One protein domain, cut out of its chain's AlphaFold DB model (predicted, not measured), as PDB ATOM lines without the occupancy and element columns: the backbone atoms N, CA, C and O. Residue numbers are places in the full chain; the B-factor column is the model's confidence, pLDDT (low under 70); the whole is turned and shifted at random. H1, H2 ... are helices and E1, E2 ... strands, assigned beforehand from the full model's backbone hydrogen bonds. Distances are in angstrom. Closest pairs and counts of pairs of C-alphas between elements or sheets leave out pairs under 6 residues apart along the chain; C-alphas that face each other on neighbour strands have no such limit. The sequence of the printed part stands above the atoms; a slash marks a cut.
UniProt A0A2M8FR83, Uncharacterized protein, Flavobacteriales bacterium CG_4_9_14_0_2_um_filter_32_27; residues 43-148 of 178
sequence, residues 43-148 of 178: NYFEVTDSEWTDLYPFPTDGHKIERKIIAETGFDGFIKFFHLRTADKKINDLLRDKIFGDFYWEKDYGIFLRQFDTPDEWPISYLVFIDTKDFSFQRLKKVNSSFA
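This is residues 43 to 148 of the 178 residues of an uncharacterized protein of Flavobacteriales bacterium CG_4_9_14_0_2_um_filter_32_27 (UniProt A0A2M8FR83). Two strongly twisted sheets, one of E5 to E8 and one of E1 to E4, are stacked only partly face to face, and they come together where the start of E5 crosses E4. The strands run mostly along the longest axis, the short helix H1 packs beside E4 and grazes both sheets, and the three-residue E1 lies at the far end of E3. The printed part has 106 residues, with the named elements in the order E1 E2 E3 E4 H1 E5 E6 E7 E8; the class is mostly strand. One sheet has the order E5 - E6 - E7 - E8, all antiparallel, and the other is branched, with E1, E2 and E4 each antiparallel to E3. The whole is compact, with a radius of gyration of the C-alphas of 13.4 A and spans of 37 by 30 by 19 A.

In the sheet of four strands in one row, E5 holds residues 99 to 107 and is 21.0 A long from first to last C-alpha, with C-alpha 99 at (309.791, 284.451, 266.315). E6 holds residues 110 to 116 and is 19.0 A long. E7 holds residues 124 to 131 and is 23.0 A long. E8 holds residues 137 to 144, is 20.4 A long and ends at C-alpha 144, at (307.530, 278.218, 280.633). In the branched sheet, E3 is the longest strand by residues, 64 to 73, and is 26.3 A long. E4 holds residues 80 to 86 and is 19.1 A long. E2 holds residues 53 to 57, 11.6 A. E1 holds residues 44 to 46, 6.6 A, with C-alpha 44 at (308.214, 271.256, 265.563). H1 holds residues 89 to 95, 9.8 A.

E5, E6, E7 and E8 form a meander, each strand the antiparallel neighbour of the one before, with E5 and E8 as edge strands. N 105 and O 112 are 3.0 A apart across the hairpin of E5 and E6, within hydrogen-bond range. In the hairpin of E6 and E7, N 113 and O 128 are 2.9 A apart, and in that of E7 and E8, N 127 and O 141 are 2.8 A apart, both within range. E5 bends by 85 degrees at residue 102. E4 and E5 have 14 pairs of C-alphas within 8 A, the closest being those of Phe 82 and Phe 100, 5.0 A apart. E3 and E5 are near each other, with 11 pairs within 10 A, but E3 and E8 are apart. E2, E3 and E4 form a second meander. E1 and E2 lie on one side of E3, beside residues 70 to 73 and 64 to 67, and E4 lies on the other side, beside residues 64 to 72. E3 bends by 59 degrees at residue 70. Within hydrogen-bond range are N 68 and O 83 of E3 and E4, 2.9 A, N 55 and O 65 of E2 and E3, 2.9 A, and N 45 and O 72 of E1 and E3, 2.8 A. H1 only grazes each sheet, with residues 91 to 95; its closest C-alphas to E4 are those of Asn 92 and Thr 86, 5.3 A apart. In H1 every O i to N i+4 pair is within hydrogen-bond range.

The two C-alphas farthest apart are those of Phe 75 and Lys 133, 38.5 A. The printed part has no cut, and no link is long; the tight ones are E4 to H1, H1 to E5, E5 to E6 and E7 to E8. The mean pLDDT of the printed part is 81.7, and the model's confidence is under 70 at residues 56 to 63, 74 to 77 and 147 to 148.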
ATOM      1  N   ASN A  43     311.008 269.394 267.931       72.50
ATOM      2  CA  ASN A  43     309.658 269.256 268.502       72.50
ATOM      3  C   ASN A  43     308.597 270.009 267.673       72.50
ATOM      4  O   ASN A  43     307.456 270.192 268.105       72.50
ATOM      5  N   TYR A  44     308.988 270.454 266.482       80.88
ATOM      6  CA  TYR A  44     308.214 271.256 265.563       80.88
ATOM      7  C   TYR A  44     308.453 270.779 264.126       80.88
ATOM      8  O   TYR A  44     309.487 270.183 263.812       80.88
ATOM      9  N   PHE A  45     307.497 271.075 263.257       86.12
ATOM     10  CA  PHE A  45     307.588 270.913 261.815       86.12
ATOM     11  C   PHE A  45     307.780 272.284 261.175       86.12
ATOM     12  O   PHE A  45     307.112 273.243 261.554       86.12
ATOM     13  N   GLU A  46     308.724 272.390 260.242       88.19
ATOM     14  CA  GLU A  46     308.915 273.605 259.445       88.19
ATOM     15  C   GLU A  46     307.784 273.729 258.426       88.19
ATOM     16  O   GLU A  46     307.446 272.762 257.744       88.19
ATOM     17  N   VAL A  47     307.211 274.926 258.320       86.88
ATOM     18  CA  VAL A  47     306.145 275.239 257.367       86.88
ATOM     19  C   VAL A  47     306.747 276.104 256.264       86.88
ATOM     20  O   VAL A  47     307.023 277.286 256.466       86.88
ATOM     21  N   THR A  48     306.983 275.517 255.091       83.62
ATOM     22  CA  THR A  48     307.615 276.215 253.955       83.62
ATOM     23  C   THR A  48     306.619 277.026 253.132       83.62
ATOM     24  O   THR A  48     306.943 278.121 252.664       83.62
ATOM     25  N   ASP A  49     305.384 276.536 253.033       83.56
ATOM     26  CA  ASP A  49     304.411 276.989 252.032       83.56
ATOM     27  C   ASP A  49     303.409 278.015 252.588       83.56
ATOM     28  O   ASP A  49     302.400 278.323 251.961       83.56
ATOM     29  N   SER A  50     303.675 278.587 253.770       86.50
ATOM     30  CA  SER A  50     302.825 279.646 254.321       86.50
ATOM     31  C   SER A  50     303.000 280.948 253.543       86.50
ATOM     32  O   SER A  50     304.114 281.463 253.383       86.50
ATOM     33  N   GLU A  51     301.878 281.547 253.164       90.12
ATOM     34  CA  GLU A  51     301.831 282.916 252.663       90.12
ATOM     35  C   GLU A  51     301.831 283.928 253.816       90.12
ATOM     36  O   GLU A  51     301.618 283.580 254.984       90.12
ATOM     37  N   TRP A  52     302.118 285.187 253.481       88.75
ATOM     38  CA  TRP A  52     301.895 286.301 254.396       88.75
ATOM     39  C   TRP A  52     300.400 286.591 254.455       88.75
ATOM     40  O   TRP A  52     299.751 286.724 253.423       88.75
ATOM     41  N   THR A  53     299.863 286.682 255.663       86.69
ATOM     42  CA  THR A  53     298.443 286.949 255.903       86.69
ATOM     43  C   THR A  53     298.294 288.131 256.843       86.69
ATOM     44  O   THR A  53     299.079 288.282 257.783       86.69
ATOM     45  N   ASP A  54     297.285 288.965 256.591       80.06
ATOM     46  CA  ASP A  54     296.921 290.057 257.489       80.06
ATOM     47  C   ASP A  54     296.570 289.457 258.860       80.06
ATOM     48  O   ASP A  54     295.692 288.599 258.978       80.06
ATOM     49  N   LEU A  55     297.307 289.871 259.892       70.44
ATOM     50  CA  LEU A  55     297.102 289.398 261.253       70.44
ATOM     51  C   LEU A  55     296.003 290.235 261.922       70.44
ATOM     52  O   LEU A  55     294.963 289.700 262.294       70.44
ATOM     53  N   TYR A  56     296.237 291.547 262.032       61.38
ATOM     54  CA  TYR A  56     295.354 292.522 262.673       61.38
ATOM     55  C   TYR A  56     295.595 293.923 262.072       61.38
ATOM     56  O   TYR A  56     296.715 294.216 261.633       61.38
ATOM     57  N   PRO A  57     294.588 294.811 262.039       51.88
ATOM     58  CA  PRO A  57     294.820 296.226 261.756       51.88
ATOM     59  C   PRO A  57     295.518 296.899 262.953       51.88
ATOM     60  O   PRO A  57     295.035 296.760 264.069       51.88
ATOM     61  N   PHE A  58     296.600 297.662 262.735       51.03
ATOM     62  CA  PHE A  58     297.062 298.646 263.732       51.03
ATOM     63  C   PHE A  58     296.029 299.796 263.749       51.03
ATOM     64  O   PHE A  58     295.782 300.395 262.695       51.03
ATOM     65  N   PRO A  59     295.430 300.165 264.890       47.75
ATOM     66  CA  PRO A  59     294.411 301.189 264.998       47.75
ATOM     67  C   PRO A  59     295.002 302.595 265.109       47.75
ATOM     68  O   PRO A  59     294.240 303.556 265.080       47.75
ATOM     69  N   THR A  60     296.324 302.757 265.207       48.28
ATOM     70  CA  THR A  60     296.920 304.080 265.442       48.28
ATOM     71  C   THR A  60     297.452 304.795 264.208       48.28
ATOM     72  O   THR A  60     297.557 306.008 264.286       48.28
ATOM     73  N   ASP A  61     297.676 304.128 263.067       51.38
ATOM     74  CA  ASP A  61     298.150 304.815 261.840       51.38
ATOM     75  C   ASP A  61     297.801 304.095 260.512       51.38
ATOM     76  O   ASP A  61     298.327 304.419 259.448       51.38
ATOM     77  N   GLY A  62     296.917 303.086 260.523       54.53
ATOM     78  CA  GLY A  62     296.572 302.335 259.302       54.53
ATOM     79  C   GLY A  62     297.681 301.400 258.796       54.53
ATOM     80  O   GLY A  62     297.591 300.859 257.692       54.53
ATOM     81  N   HIS A  63     298.719 301.176 259.603       60.66
ATOM     82  CA  HIS A  63     299.698 300.130 259.350       60.66
ATOM     83  C   HIS A  63     299.051 298.744 259.530       60.66
ATOM     84  O   HIS A  63     298.074 298.565 260.251       60.66
ATOM     85  N   LYS A  64     299.556 297.736 258.826       73.00
ATOM     86  CA  LYS A  64     299.088 296.353 258.955       73.00
ATOM     87  C   LYS A  64     300.256 295.507 259.430       73.00
ATOM     88  O   LYS A  64     301.342 295.611 258.857       73.00
ATOM     89  N   ILE A  65     300.043 294.699 260.469       81.69
ATOM     90  CA  ILE A  65     300.970 293.609 260.781       81.69
ATOM     91  C   ILE A  65     300.535 292.415 259.949       81.69
ATOM     92  O   ILE A  65     299.417 291.915 260.083       81.69
ATOM     93  N   GLU A  66     301.443 291.941 259.116       88.44
ATOM     94  CA  GLU A  66     301.293 290.672 258.425       88.44
ATOM     95  C   GLU A  66     302.063 289.599 259.194       88.44
ATOM     96  O   GLU A  66     303.151 289.845 259.725       88.44
ATOM     97  N   ARG A  67     301.511 288.388 259.226       90.19
ATOM     98  CA  ARG A  67     302.162 287.202 259.784       90.19
ATOM     99  C   ARG A  67     302.429 286.166 258.704       90.19
ATOM    100  O   ARG A  67     301.640 286.006 257.775       90.19
ATOM    101  N   LYS A  68     303.497 285.398 258.871       92.12
ATOM    102  CA  LYS A  68     303.763 284.182 258.100       92.12
ATOM    103  C   LYS A  68     304.104 283.053 259.058       92.12
ATOM    104  O   LYS A  68     304.973 283.234 259.908       92.12
ATOM    105  N   ILE A  69     303.435 281.909 258.919       92.12
ATOM    106  CA  ILE A  69     303.754 280.708 259.695       92.12
ATOM    107  C   ILE A  69     305.098 280.178 259.195       92.12
ATOM    108  O   ILE A  69     305.312 280.043 257.993       92.12
ATOM    109  N   ILE A  70     306.007 279.897 260.121       93.19
ATOM    110  CA  ILE A  70     307.326 279.324 259.819       93.19
ATOM    111  C   ILE A  70     307.486 277.913 260.377       93.19
ATOM    112  O   ILE A  70     308.299 277.132 259.887       93.19
ATOM    113  N   ALA A  71     306.729 277.589 261.420       91.31
ATOM    114  CA  ALA A  71     306.787 276.309 262.088       91.31
ATOM    115  C   ALA A  71     305.514 276.067 262.897       91.31
ATOM    116  O   ALA A  71     304.827 277.011 263.295       91.31
ATOM    117  N   GLU A  72     305.257 274.806 263.213       89.56
ATOM    118  CA  GLU A  72     304.175 274.395 264.101       89.56
ATOM    119  C   GLU A  72     304.565 273.168 264.931       89.56
ATOM    120  O   GLU A  72     305.383 272.350 264.516       89.56
ATOM    121  N   THR A  73     304.024 273.031 266.138       84.50
ATOM    122  CA  THR A  73     304.300 271.860 266.988       84.50
ATOM    123  C   THR A  73     303.584 270.612 266.479       84.50
ATOM    124  O   THR A  73     302.433 270.689 266.057       84.50
ATOM    125  N   GLY A  74     304.210 269.437 266.616       65.31
ATOM    126  CA  GLY A  74     303.680 268.189 266.050       65.31
ATOM    127  C   GLY A  74     302.403 267.611 266.673       65.31
ATOM    128  O   GLY A  74     301.850 266.653 266.140       65.31
ATOM    129  N   PHE A  75     301.909 268.189 267.768       60.44
ATOM    130  CA  PHE A  75     300.575 267.907 268.301       60.44
ATOM    131  C   PHE A  75     299.543 268.787 267.577       60.44
ATOM    132  O   PHE A  75     299.150 269.819 268.109       60.44
ATOM    133  N   ASP A  76     299.169 268.412 266.349       57.47
ATOM    134  CA  ASP A  76     298.105 269.060 265.549       57.47
ATOM    135  C   ASP A  76     298.262 270.588 265.360       57.47
ATOM    136  O   ASP A  76     297.292 271.340 265.321       57.47
ATOM    137  N   GLY A  77     299.502 271.090 265.320       60.69
ATOM    138  CA  GLY A  77     299.758 272.523 265.161       60.69
ATOM    139  C   GLY A  77     299.248 273.382 266.322       60.69
ATOM    140  O   GLY A  77     298.966 274.565 266.128       60.69
ATOM    141  N   PHE A  78     299.138 272.806 267.530       74.38
ATOM    142  CA  PHE A  78     298.625 273.485 268.728       74.38
ATOM    143  C   PHE A  78     299.332 274.814 269.028       74.38
ATOM    144  O   PHE A  78     298.719 275.745 269.545       74.38
ATOM    145  N   ILE A  79     300.621 274.911 268.698       82.19
ATOM    146  CA  ILE A  79     301.383 276.155 268.723       82.19
ATOM    147  C   ILE A  79     301.942 276.405 267.338       82.19
ATOM    148  O   ILE A  79     302.652 275.559 266.787       82.19
ATOM    149  N   LYS A  80     301.672 277.601 266.822       88.88
ATOM    150  CA  LYS A  80     302.247 278.100 265.581       88.88
ATOM    151  C   LYS A  80     303.282 279.170 265.887       88.88
ATOM    152  O   LYS A  80     303.137 279.973 266.809       88.88
ATOM    153  N   PHE A  81     304.345 279.148 265.100       91.62
ATOM    154  CA  PHE A  81     305.436 280.102 265.165       91.62
ATOM    155  C   PHE A  81     305.376 280.990 263.935       91.62
ATOM    156  O   PHE A  81     305.253 280.498 262.810       91.62
ATOM    157  N   PHE A  82     305.496 282.294 264.150       92.56
ATOM    158  CA  PHE A  82     305.312 283.296 263.117       92.56
ATOM    159  C   PHE A  82     306.522 284.205 262.991       92.56
ATOM    160  O   PHE A  82     307.115 284.617 263.990       92.56
ATOM    161  N   HIS A  83     306.809 284.597 261.756       93.81
ATOM    162  CA  HIS A  83     307.451 285.876 261.495       93.81
ATOM    163  C   HIS A  83     306.382 286.948 261.330       93.81
ATOM    164  O   HIS A  83     305.324 286.696 260.747       93.81
ATOM    165  N   LEU A  84     306.681 288.140 261.835       90.88
ATOM    166  CA  LEU A  84     305.843 289.320 261.683       90.88
ATOM    167  C   LEU A  84     306.567 290.336 260.804       90.88
ATOM    168  O   LEU A  84     307.785 290.489 260.906       90.88
ATOM    169  N   ARG A  85     305.818 291.041 259.960       89.50
ATOM    170  CA  ARG A  85     306.320 292.185 259.193       89.50
ATOM    171  C   ARG A  85     305.299 293.310 259.190       89.50
ATOM    172  O   ARG A  85     304.111 293.089 259.412       89.50
ATOM    173  N   THR A  86     305.776 294.515 258.928       85.19
ATOM    174  CA  THR A  86     304.938 295.711 258.807       85.19
ATOM    175  C   THR A  86     305.543 296.672 257.790       85.19
ATOM    176  O   THR A  86     306.723 296.570 257.448       85.19
ATOM    177  N   ALA A  87     304.728 297.599 257.289       83.12
ATOM    178  CA  ALA A  87     305.165 298.643 256.367       83.12
ATOM    179  C   ALA A  87     306.101 299.671 257.032       83.12
ATOM    180  O   ALA A  87     306.917 300.288 256.346       83.12
ATOM    181  N   ASP A  88     306.003 299.856 258.354       81.88
ATOM    182  CA  ASP A  88     306.913 300.738 259.084       81.88
ATOM    183  C   ASP A  88     308.305 300.100 259.182       81.88
ATOM    184  O   ASP A  88     308.483 299.044 259.789       81.88
ATOM    185  N   LYS A  89     309.315 300.762 258.611       84.19
ATOM    186  CA  LYS A  89     310.685 300.240 258.582       84.19
ATOM    187  C   LYS A  89     311.268 300.020 259.981       84.19
ATOM    188  O   LYS A  89     311.933 299.012 260.189       84.19
ATOM    189  N   LYS A  90     311.033 300.929 260.933       83.31
ATOM    190  CA  LYS A  90     311.608 300.835 262.284       83.31
ATOM    191  C   LYS A  90     311.022 299.652 263.035       83.31
ATOM    192  O   LYS A  90     311.769 298.873 263.618       83.31
ATOM    193  N   ILE A  91     309.701 299.489 262.989       81.94
ATOM    194  CA  ILE A  91     309.039 298.340 263.613       81.94
ATOM    195  C   ILE A  91     309.455 297.055 262.899       81.94
ATOM    196  O   ILE A  91     309.792 296.070 263.547       81.94
ATOM    197  N   ASN A  92     309.494 297.060 261.568       86.62
ATOM    198  CA  ASN A  92     309.890 295.889 260.797       86.62
ATOM    199  C   ASN A  92     311.324 295.439 261.120       86.62
ATOM    200  O   ASN A  92     311.560 294.244 261.282       86.62
ATOM    201  N   ASP A  93     312.257 296.377 261.295       87.62
ATOM    202  CA  ASP A  93     313.632 296.083 261.712       87.62
ATOM    203  C   ASP A  93     313.686 295.448 263.118       87.62
ATOM    204  O   ASP A  93     314.527 294.588 263.375       87.62
ATOM    205  N   LEU A  94     312.752 295.789 264.018       86.94
ATOM    206  CA  LEU A  94     312.629 295.142 265.333       86.94
ATOM    207  C   LEU A  94     312.040 293.728 265.250       86.94
ATOM    208  O   LEU A  94     312.352 292.892 266.099       86.94
ATOM    209  N   LEU A  95     311.175 293.458 264.269       88.81
ATOM    210  CA  LEU A  95     310.457 292.185 264.135       88.81
ATOM    211  C   LEU A  95     311.219 291.133 263.314       88.81
ATOM    212  O   LEU A  95     311.052 289.944 263.577       88.81
ATOM    213  N   ARG A  96     312.049 291.558 262.351       87.25
ATOM    214  CA  ARG A  96     312.608 290.737 261.257       87.25
ATOM    215  C   ARG A  96     313.226 289.396 261.670       87.25
ATOM    216  O   ARG A  96     313.036 288.415 260.959       87.25
ATOM    217  N   ASP A  97     313.926 289.359 262.801       87.31
ATOM    218  CA  ASP A  97     314.663 288.176 263.276       87.31
ATOM    219  C   ASP A  97     314.047 287.560 264.542       87.31
ATOM    220  O   ASP A  97     314.696 286.815 265.278       87.31
ATOM    221  N   LYS A  98     312.802 287.924 264.855       92.62
ATOM    222  CA  LYS A  98     312.095 287.449 266.042       92.62
ATOM    223  C   LYS A  98     310.992 286.482 265.646       92.62
ATOM    224  O   LYS A  98     310.294 286.663 264.653       92.62
ATOM    225  N   ILE A  99     310.818 285.468 266.484       94.00
ATOM    226  CA  ILE A  99     309.791 284.451 266.315       94.00
ATOM    227  C   ILE A  99     308.692 284.720 267.325       94.00
ATOM    228  O   ILE A  99     308.957 284.879 268.516       94.00
ATOM    229  N   PHE A 100     307.455 284.761 266.852       92.31
ATOM    230  CA  PHE A 100     306.292 285.076 267.668       92.31
ATOM    231  C   PHE A 100     305.313 283.908 267.715       92.31
ATOM    232  O   PHE A 100     305.337 283.034 266.853       92.31
ATOM    233  N   GLY A 101     304.479 283.879 268.749       89.44
ATOM    234  CA  GLY A 101     303.331 282.978 268.845       89.44
ATOM    235  C   GLY A 101     302.031 283.653 268.431       89.44
ATOM    236  O   GLY A 101     302.025 284.798 267.992       89.44
ATOM    237  N   ASP A 102     300.922 282.953 268.651       83.19
ATOM    238  CA  ASP A 102     299.574 283.439 268.329       83.19
ATOM    239  C   ASP A 102     299.077 284.589 269.220       83.19
ATOM    240  O   ASP A 102     298.135 285.288 268.857       83.19
ATOM    241  N   PHE A 103     299.677 284.796 270.397       84.75
ATOM    242  CA  PHE A 103     299.213 285.833 271.313       84.75
ATOM    243  C   PHE A 103     299.562 287.233 270.806       84.75
ATOM    244  O   PHE A 103     300.739 287.584 270.661       84.75
ATOM    245  N   TYR A 104     298.514 288.032 270.648       85.00
ATOM    246  CA  TYR A 104     298.549 289.439 270.295       85.00
ATOM    247  C   TYR A 104     297.572 290.196 271.176       85.00
ATOM    248  O   TYR A 104     296.414 289.796 271.326       85.00
ATOM    249  N   TRP A 105     298.024 291.313 271.727       82.06
ATOM    250  CA  TRP A 105     297.139 292.225 272.418       82.06
ATOM    251  C   TRP A 105     297.624 293.662 272.294       82.06
ATOM    252  O   TRP A 105     298.806 293.951 272.458       82.06
ATOM    253  N   GLU A 106     296.699 294.568 272.011       79.44
ATOM    254  CA  GLU A 106     297.014 295.929 271.608       79.44
ATOM    255  C   GLU A 106     296.406 296.978 272.532       79.44
ATOM    256  O   GLU A 106     295.302 296.825 273.067       79.44
ATOM    257  N   LYS A 107     297.158 298.067 272.689       77.75
ATOM    258  CA  LYS A 107     296.785 299.289 273.388       77.75
ATOM    259  C   LYS A 107     297.248 300.504 272.602       77.75
ATOM    260  O   LYS A 107     298.213 300.436 271.852       77.75
ATOM    261  N   ASP A 108     296.630 301.647 272.883       76.31
ATOM    262  CA  ASP A 108     296.948 302.931 272.242       76.31
ATOM    263  C   ASP A 108     298.448 303.289 272.288       76.31
ATOM    264  O   ASP A 108     298.959 303.982 271.413       76.31
ATOM    265  N   TYR A 109     299.163 302.810 273.310       78.00
ATOM    266  CA  TYR A 109     300.582 303.086 273.554       78.00
ATOM    267  C   TYR A 109     301.524 301.920 273.214       78.00
ATOM    268  O   TYR A 109     302.730 302.035 273.438       78.00
ATOM    269  N   GLY A 110     301.019 300.774 272.748       82.12
ATOM    270  CA  GLY A 110     301.896 299.646 272.466       82.12
ATOM    271  C   GLY A 110     301.218 298.307 272.219       82.12
ATOM    272  O   GLY A 110     300.021 298.129 272.437       82.12
ATOM    273  N   ILE A 111     302.033 297.340 271.806       85.56
ATOM    274  CA  ILE A 111     301.601 295.987 271.458       85.56
ATOM    275  C   ILE A 111     302.313 294.971 272.340       85.56
ATOM    276  O   ILE A 111     303.533 294.998 272.502       85.56
ATOM    277  N   PHE A 112     301.536 294.040 272.874       86.75
ATOM    278  CA  PHE A 112     302.005 292.876 273.600       86.75
ATOM    279  C   PHE A 112     301.992 291.660 272.686       86.75
ATOM    280  O   PHE A 112     300.984 291.341 272.056       86.75
ATOM    281  N   LEU A 113     303.122 290.965 272.649       88.81
ATOM    282  CA  LEU A 113     303.313 289.770 271.841       88.81
ATOM    283  C   LEU A 113     303.914 288.663 272.698       88.81
ATOM    284  O   LEU A 113     304.624 288.907 273.679       88.81
ATOM    285  N   ARG A 114     303.677 287.421 272.289       89.19
ATOM    286  CA  ARG A 114     304.441 286.275 272.785       89.19
ATOM    287  C   ARG A 114     305.602 286.002 271.842       89.19
ATOM    288  O   ARG A 114     305.381 285.765 270.662       89.19
ATOM    289  N   GLN A 115     306.822 286.007 272.362       92.81
ATOM    290  CA  GLN A 115     308.056 285.773 271.614       92.81
ATOM    291  C   GLN A 115     308.692 284.427 271.997       92.81
ATOM    292  O   GLN A 115     308.628 284.007 273.152       92.81
ATOM    293  N   PHE A 116     309.373 283.794 271.051       92.56
ATOM    294  CA  PHE A 116     310.272 282.660 271.243       92.56
ATOM    295  C   PHE A 116     311.683 283.058 270.789       92.56
ATOM    296  O   PHE A 116     311.841 283.924 269.923       92.56
ATOM    297  N   ASP A 117     312.712 282.457 271.388       92.50
ATOM    298  CA  ASP A 117     314.084 282.592 270.885       92.50
ATOM    299  C   ASP A 117     314.268 281.701 269.642       92.50
ATOM    300  O   ASP A 117     314.733 282.170 268.607       92.50
ATOM    301  N   THR A 118     313.802 280.449 269.707       91.38
ATOM    302  CA  THR A 118     313.686 279.518 268.570       91.38
ATOM    303  C   THR A 118     312.451 278.614 268.732       91.38
ATOM    304  O   THR A 118     311.947 278.490 269.853       91.38
ATOM    305  N   PRO A 119     311.952 277.943 267.673       89.38
ATOM    306  CA  PRO A 119     310.835 277.003 267.807       89.38
ATOM    307  C   PRO A 119     311.185 275.772 268.665       89.38
ATOM    308  O   PRO A 119     310.319 275.229 269.349       89.38
ATOM    309  N   ASP A 120     312.462 275.369 268.689       87.12
ATOM    310  CA  ASP A 120     312.970 274.252 269.504       87.12
ATOM    311  C   ASP A 120     312.950 274.536 271.012       87.12
ATOM    312  O   ASP A 120     312.920 273.604 271.815       87.12
ATOM    313  N   GLU A 121     312.965 275.809 271.413       84.25
ATOM    314  CA  GLU A 121     312.943 276.199 272.825       84.25
ATOM    315  C   GLU A 121     311.549 276.144 273.454       84.25
ATOM    316  O   GLU A 121     311.407 276.324 274.668       84.25
ATOM    317  N   TRP A 122     310.509 275.852 272.669       82.81
ATOM    318  CA  TRP A 122     309.188 275.576 273.218       82.81
ATOM    319  C   TRP A 122     309.261 274.489 274.311       82.81
ATOM    320  O   TRP A 122     309.947 273.479 274.125       82.81
ATOM    321  N   PRO A 123     308.564 274.640 275.459       82.88
ATOM    322  CA  PRO A 123     307.521 275.628 275.785       82.88
ATOM    323  C   PRO A 123     307.993 276.953 276.412       82.88
ATOM    324  O   PRO A 123     307.185 277.715 276.958       82.88
ATOM    325  N   ILE A 124     309.289 277.252 276.357       87.38
ATOM    326  CA  ILE A 124     309.839 278.507 276.869       87.38
ATOM    327  C   ILE A 124     309.504 279.642 275.893       87.38
ATOM    328  O   ILE A 124     309.781 279.563 274.704       87.38
ATOM    329  N   SER A 125     308.900 280.711 276.404       89.44
ATOM    330  CA  SER A 125     308.537 281.912 275.644       89.44
ATOM    331  C   SER A 125     308.656 283.159 276.512       89.44
ATOM    332  O   SER A 125     308.809 283.070 277.730       89.44
ATOM    333  N   TYR A 126     308.578 284.329 275.896       89.88
ATOM    334  CA  TYR A 126     308.645 285.611 276.574       89.88
ATOM    335  C   TYR A 126     307.411 286.438 276.253       89.88
ATOM    336  O   TYR A 126     306.998 286.519 275.100       89.88
ATOM    337  N   LEU A 127     306.847 287.081 277.267       87.62
ATOM    338  CA  LEU A 127     305.960 288.207 277.037       87.62
ATOM    339  C   LEU A 127     306.821 289.409 276.682       87.62
ATOM    340  O   LEU A 127     307.718 289.773 277.449       87.62
ATOM    341  N   VAL A 128     306.534 290.027 275.547       90.19
ATOM    342  CA  VAL A 128     307.253 291.205 275.079       90.19
ATOM    343  C   VAL A 128     306.289 292.341 274.807       90.19
ATOM    344  O   VAL A 128     305.130 292.114 274.472       90.19
ATOM    345  N   PHE A 129     306.787 293.555 274.976       88.00
ATOM    346  CA  PHE A 129     306.068 294.791 274.737       88.00
ATOM    347  C   PHE A 129     306.836 295.638 273.728       88.00
ATOM    348  O   PHE A 129     308.057 295.788 273.840       88.00
ATOM    349  N   ILE A 130     306.112 296.160 272.746       87.50
ATOM    350  CA  ILE A 130     306.601 297.115 271.759       87.50
ATOM    351  C   ILE A 130     305.877 298.432 272.015       87.50
ATOM    352  O   ILE A 130     304.661 298.504 271.844       87.50
ATOM    353  N   ASP A 131     306.613 299.452 272.439       84.88
ATOM    354  CA  ASP A 131     306.081 300.802 272.643       84.88
ATOM    355  C   ASP A 131     305.905 301.473 271.273       84.88
ATOM    356  O   ASP A 131     306.844 301.536 270.481       84.88
ATOM    357  N   THR A 132     304.704 301.947 270.952       78.81
ATOM    358  CA  THR A 132     304.419 302.542 269.633       78.81
ATOM    359  C   THR A 132     304.910 303.977 269.498       78.81
ATOM    360  O   THR A 132     304.993 304.486 268.384       78.81
ATOM    361  N   LYS A 133     305.266 304.645 270.603       79.62
ATOM    362  CA  LYS A 133     305.747 306.031 270.580       79.62
ATOM    363  C   LYS A 133     307.232 306.112 270.247       79.62
ATOM    364  O   LYS A 133     307.648 306.991 269.494       79.62
ATOM    365  N   ASP A 134     308.034 305.247 270.863       82.62
ATOM    366  CA  ASP A 134     309.493 305.243 270.713       82.62
ATOM    367  C   ASP A 134     310.034 304.005 269.984       82.62
ATOM    368  O   ASP A 134     311.233 303.940 269.702       82.62
ATOM    369  N   PHE A 135     309.157 303.062 269.626       78.56
ATOM    370  CA  PHE A 135     309.511 301.787 269.002       78.56
ATOM    371  C   PHE A 135     310.536 301.008 269.833       78.56
ATOM    372  O   PHE A 135     311.401 300.314 269.303       78.56
ATOM    373  N   SER A 136     310.472 301.119 271.161       85.25
ATOM    374  CA  SER A 136     311.301 300.308 272.044       85.25
ATOM    375  C   SER A 136     310.731 298.899 272.195       85.25
ATOM    376  O   SER A 136     309.520 298.686 272.244       85.25
ATOM    377  N   PHE A 137     311.629 297.918 272.277       87.19
ATOM    378  CA  PHE A 137     311.298 296.512 272.481       87.19
ATOM    379  C   PHE A 137     311.724 296.082 273.884       87.19
ATOM    380  O   PHE A 137     312.904 296.163 274.226       87.19
ATOM    381  N   GLN A 138     310.787 295.584 274.687       89.44
ATOM    382  CA  GLN A 138     311.046 295.170 276.066       89.44
ATOM    383  C   GLN A 138     310.562 293.737 276.295       89.44
ATOM    384  O   GLN A 138     309.390 293.428 276.092       89.44
ATOM    385  N   ARG A 139     311.451 292.846 276.759       88.56
ATOM    386  CA  ARG A 139     311.036 291.538 277.294       88.56
ATOM    387  C   ARG A 139     310.586 291.736 278.734       88.56
ATOM    388  O   ARG A 139     311.402 292.074 279.583       88.56
ATOM    389  N   LEU A 140     309.304 291.513 278.995       83.75
ATOM    390  CA  LEU A 140     308.710 291.730 280.310       83.75
ATOM    391  C   LEU A 140     308.862 290.497 281.193       83.75
ATOM    392  O   LEU A 140     309.350 290.602 282.312       83.75
ATOM    393  N   LYS A 141     308.494 289.324 280.666       80.38
ATOM    394  CA  LYS A 141     308.420 288.086 281.447       80.38
ATOM    395  C   LYS A 141     308.928 286.890 280.671       80.38
ATOM    396  O   LYS A 141     308.545 286.706 279.522       80.38
ATOM    397  N   LYS A 142     309.693 286.015 281.326       83.94
ATOM    398  CA  LYS A 142     309.948 284.650 280.843       83.94
ATOM    399  C   LYS A 142     308.857 283.703 281.347       83.94
ATOM    400  O   LYS A 142     308.604 283.614 282.546       83.94
ATOM    401  N   VAL A 143     308.246 282.966 280.432       80.81
ATOM    402  CA  VAL A 143     307.161 282.016 280.681       80.81
ATOM    403  C   VAL A 143     307.593 280.635 280.204       80.81
ATOM    404  O   VAL A 143     308.131 280.483 279.114       80.81
ATOM    405  N   ASN A 144     307.332 279.613 281.012       81.50
ATOM    406  CA  ASN A 144     307.530 278.218 280.633       81.50
ATOM    407  C   ASN A 144     306.160 277.527 280.624       81.50
ATOM    408  O   ASN A 144     305.712 277.036 281.660       81.50
ATOM    409  N   SER A 145     305.452 277.601 279.492       73.75
ATOM    410  CA  SER A 145     304.087 277.079 279.363       73.75
ATOM    411  C   SER A 145     303.805 276.565 277.957       73.75
ATOM    412  O   SER A 145     303.924 277.294 276.973       73.75
ATOM    413  N   SER A 146     303.385 275.304 277.885       71.38
ATOM    414  CA  SER A 146     302.995 274.624 276.647       71.38
ATOM    415  C   SER A 146     301.656 275.102 276.082       71.38
ATOM    416  O   SER A 146     301.320 274.734 274.963       71.38
ATOM    417  N   PHE A 147     300.895 275.906 276.829       67.12
ATOM    418  CA  PHE A 147     299.555 276.336 276.435       67.12
ATOM    419  C   PHE A 147     299.605 277.460 275.408       67.12
ATOM    420  O   PHE A 147     300.412 278.387 275.533       67.12
ATOM    421  N   ALA A 148     298.736 277.367 274.404       59.78
ATOM    422  CA  ALA A 148     298.597 278.358 273.344       59.78
ATOM    423  C   ALA A 148     297.909 279.629 273.848       59.78
ATOM    424  O   ALA A 148     298.362 280.735 273.555       59.78
TER     425      ALA A 148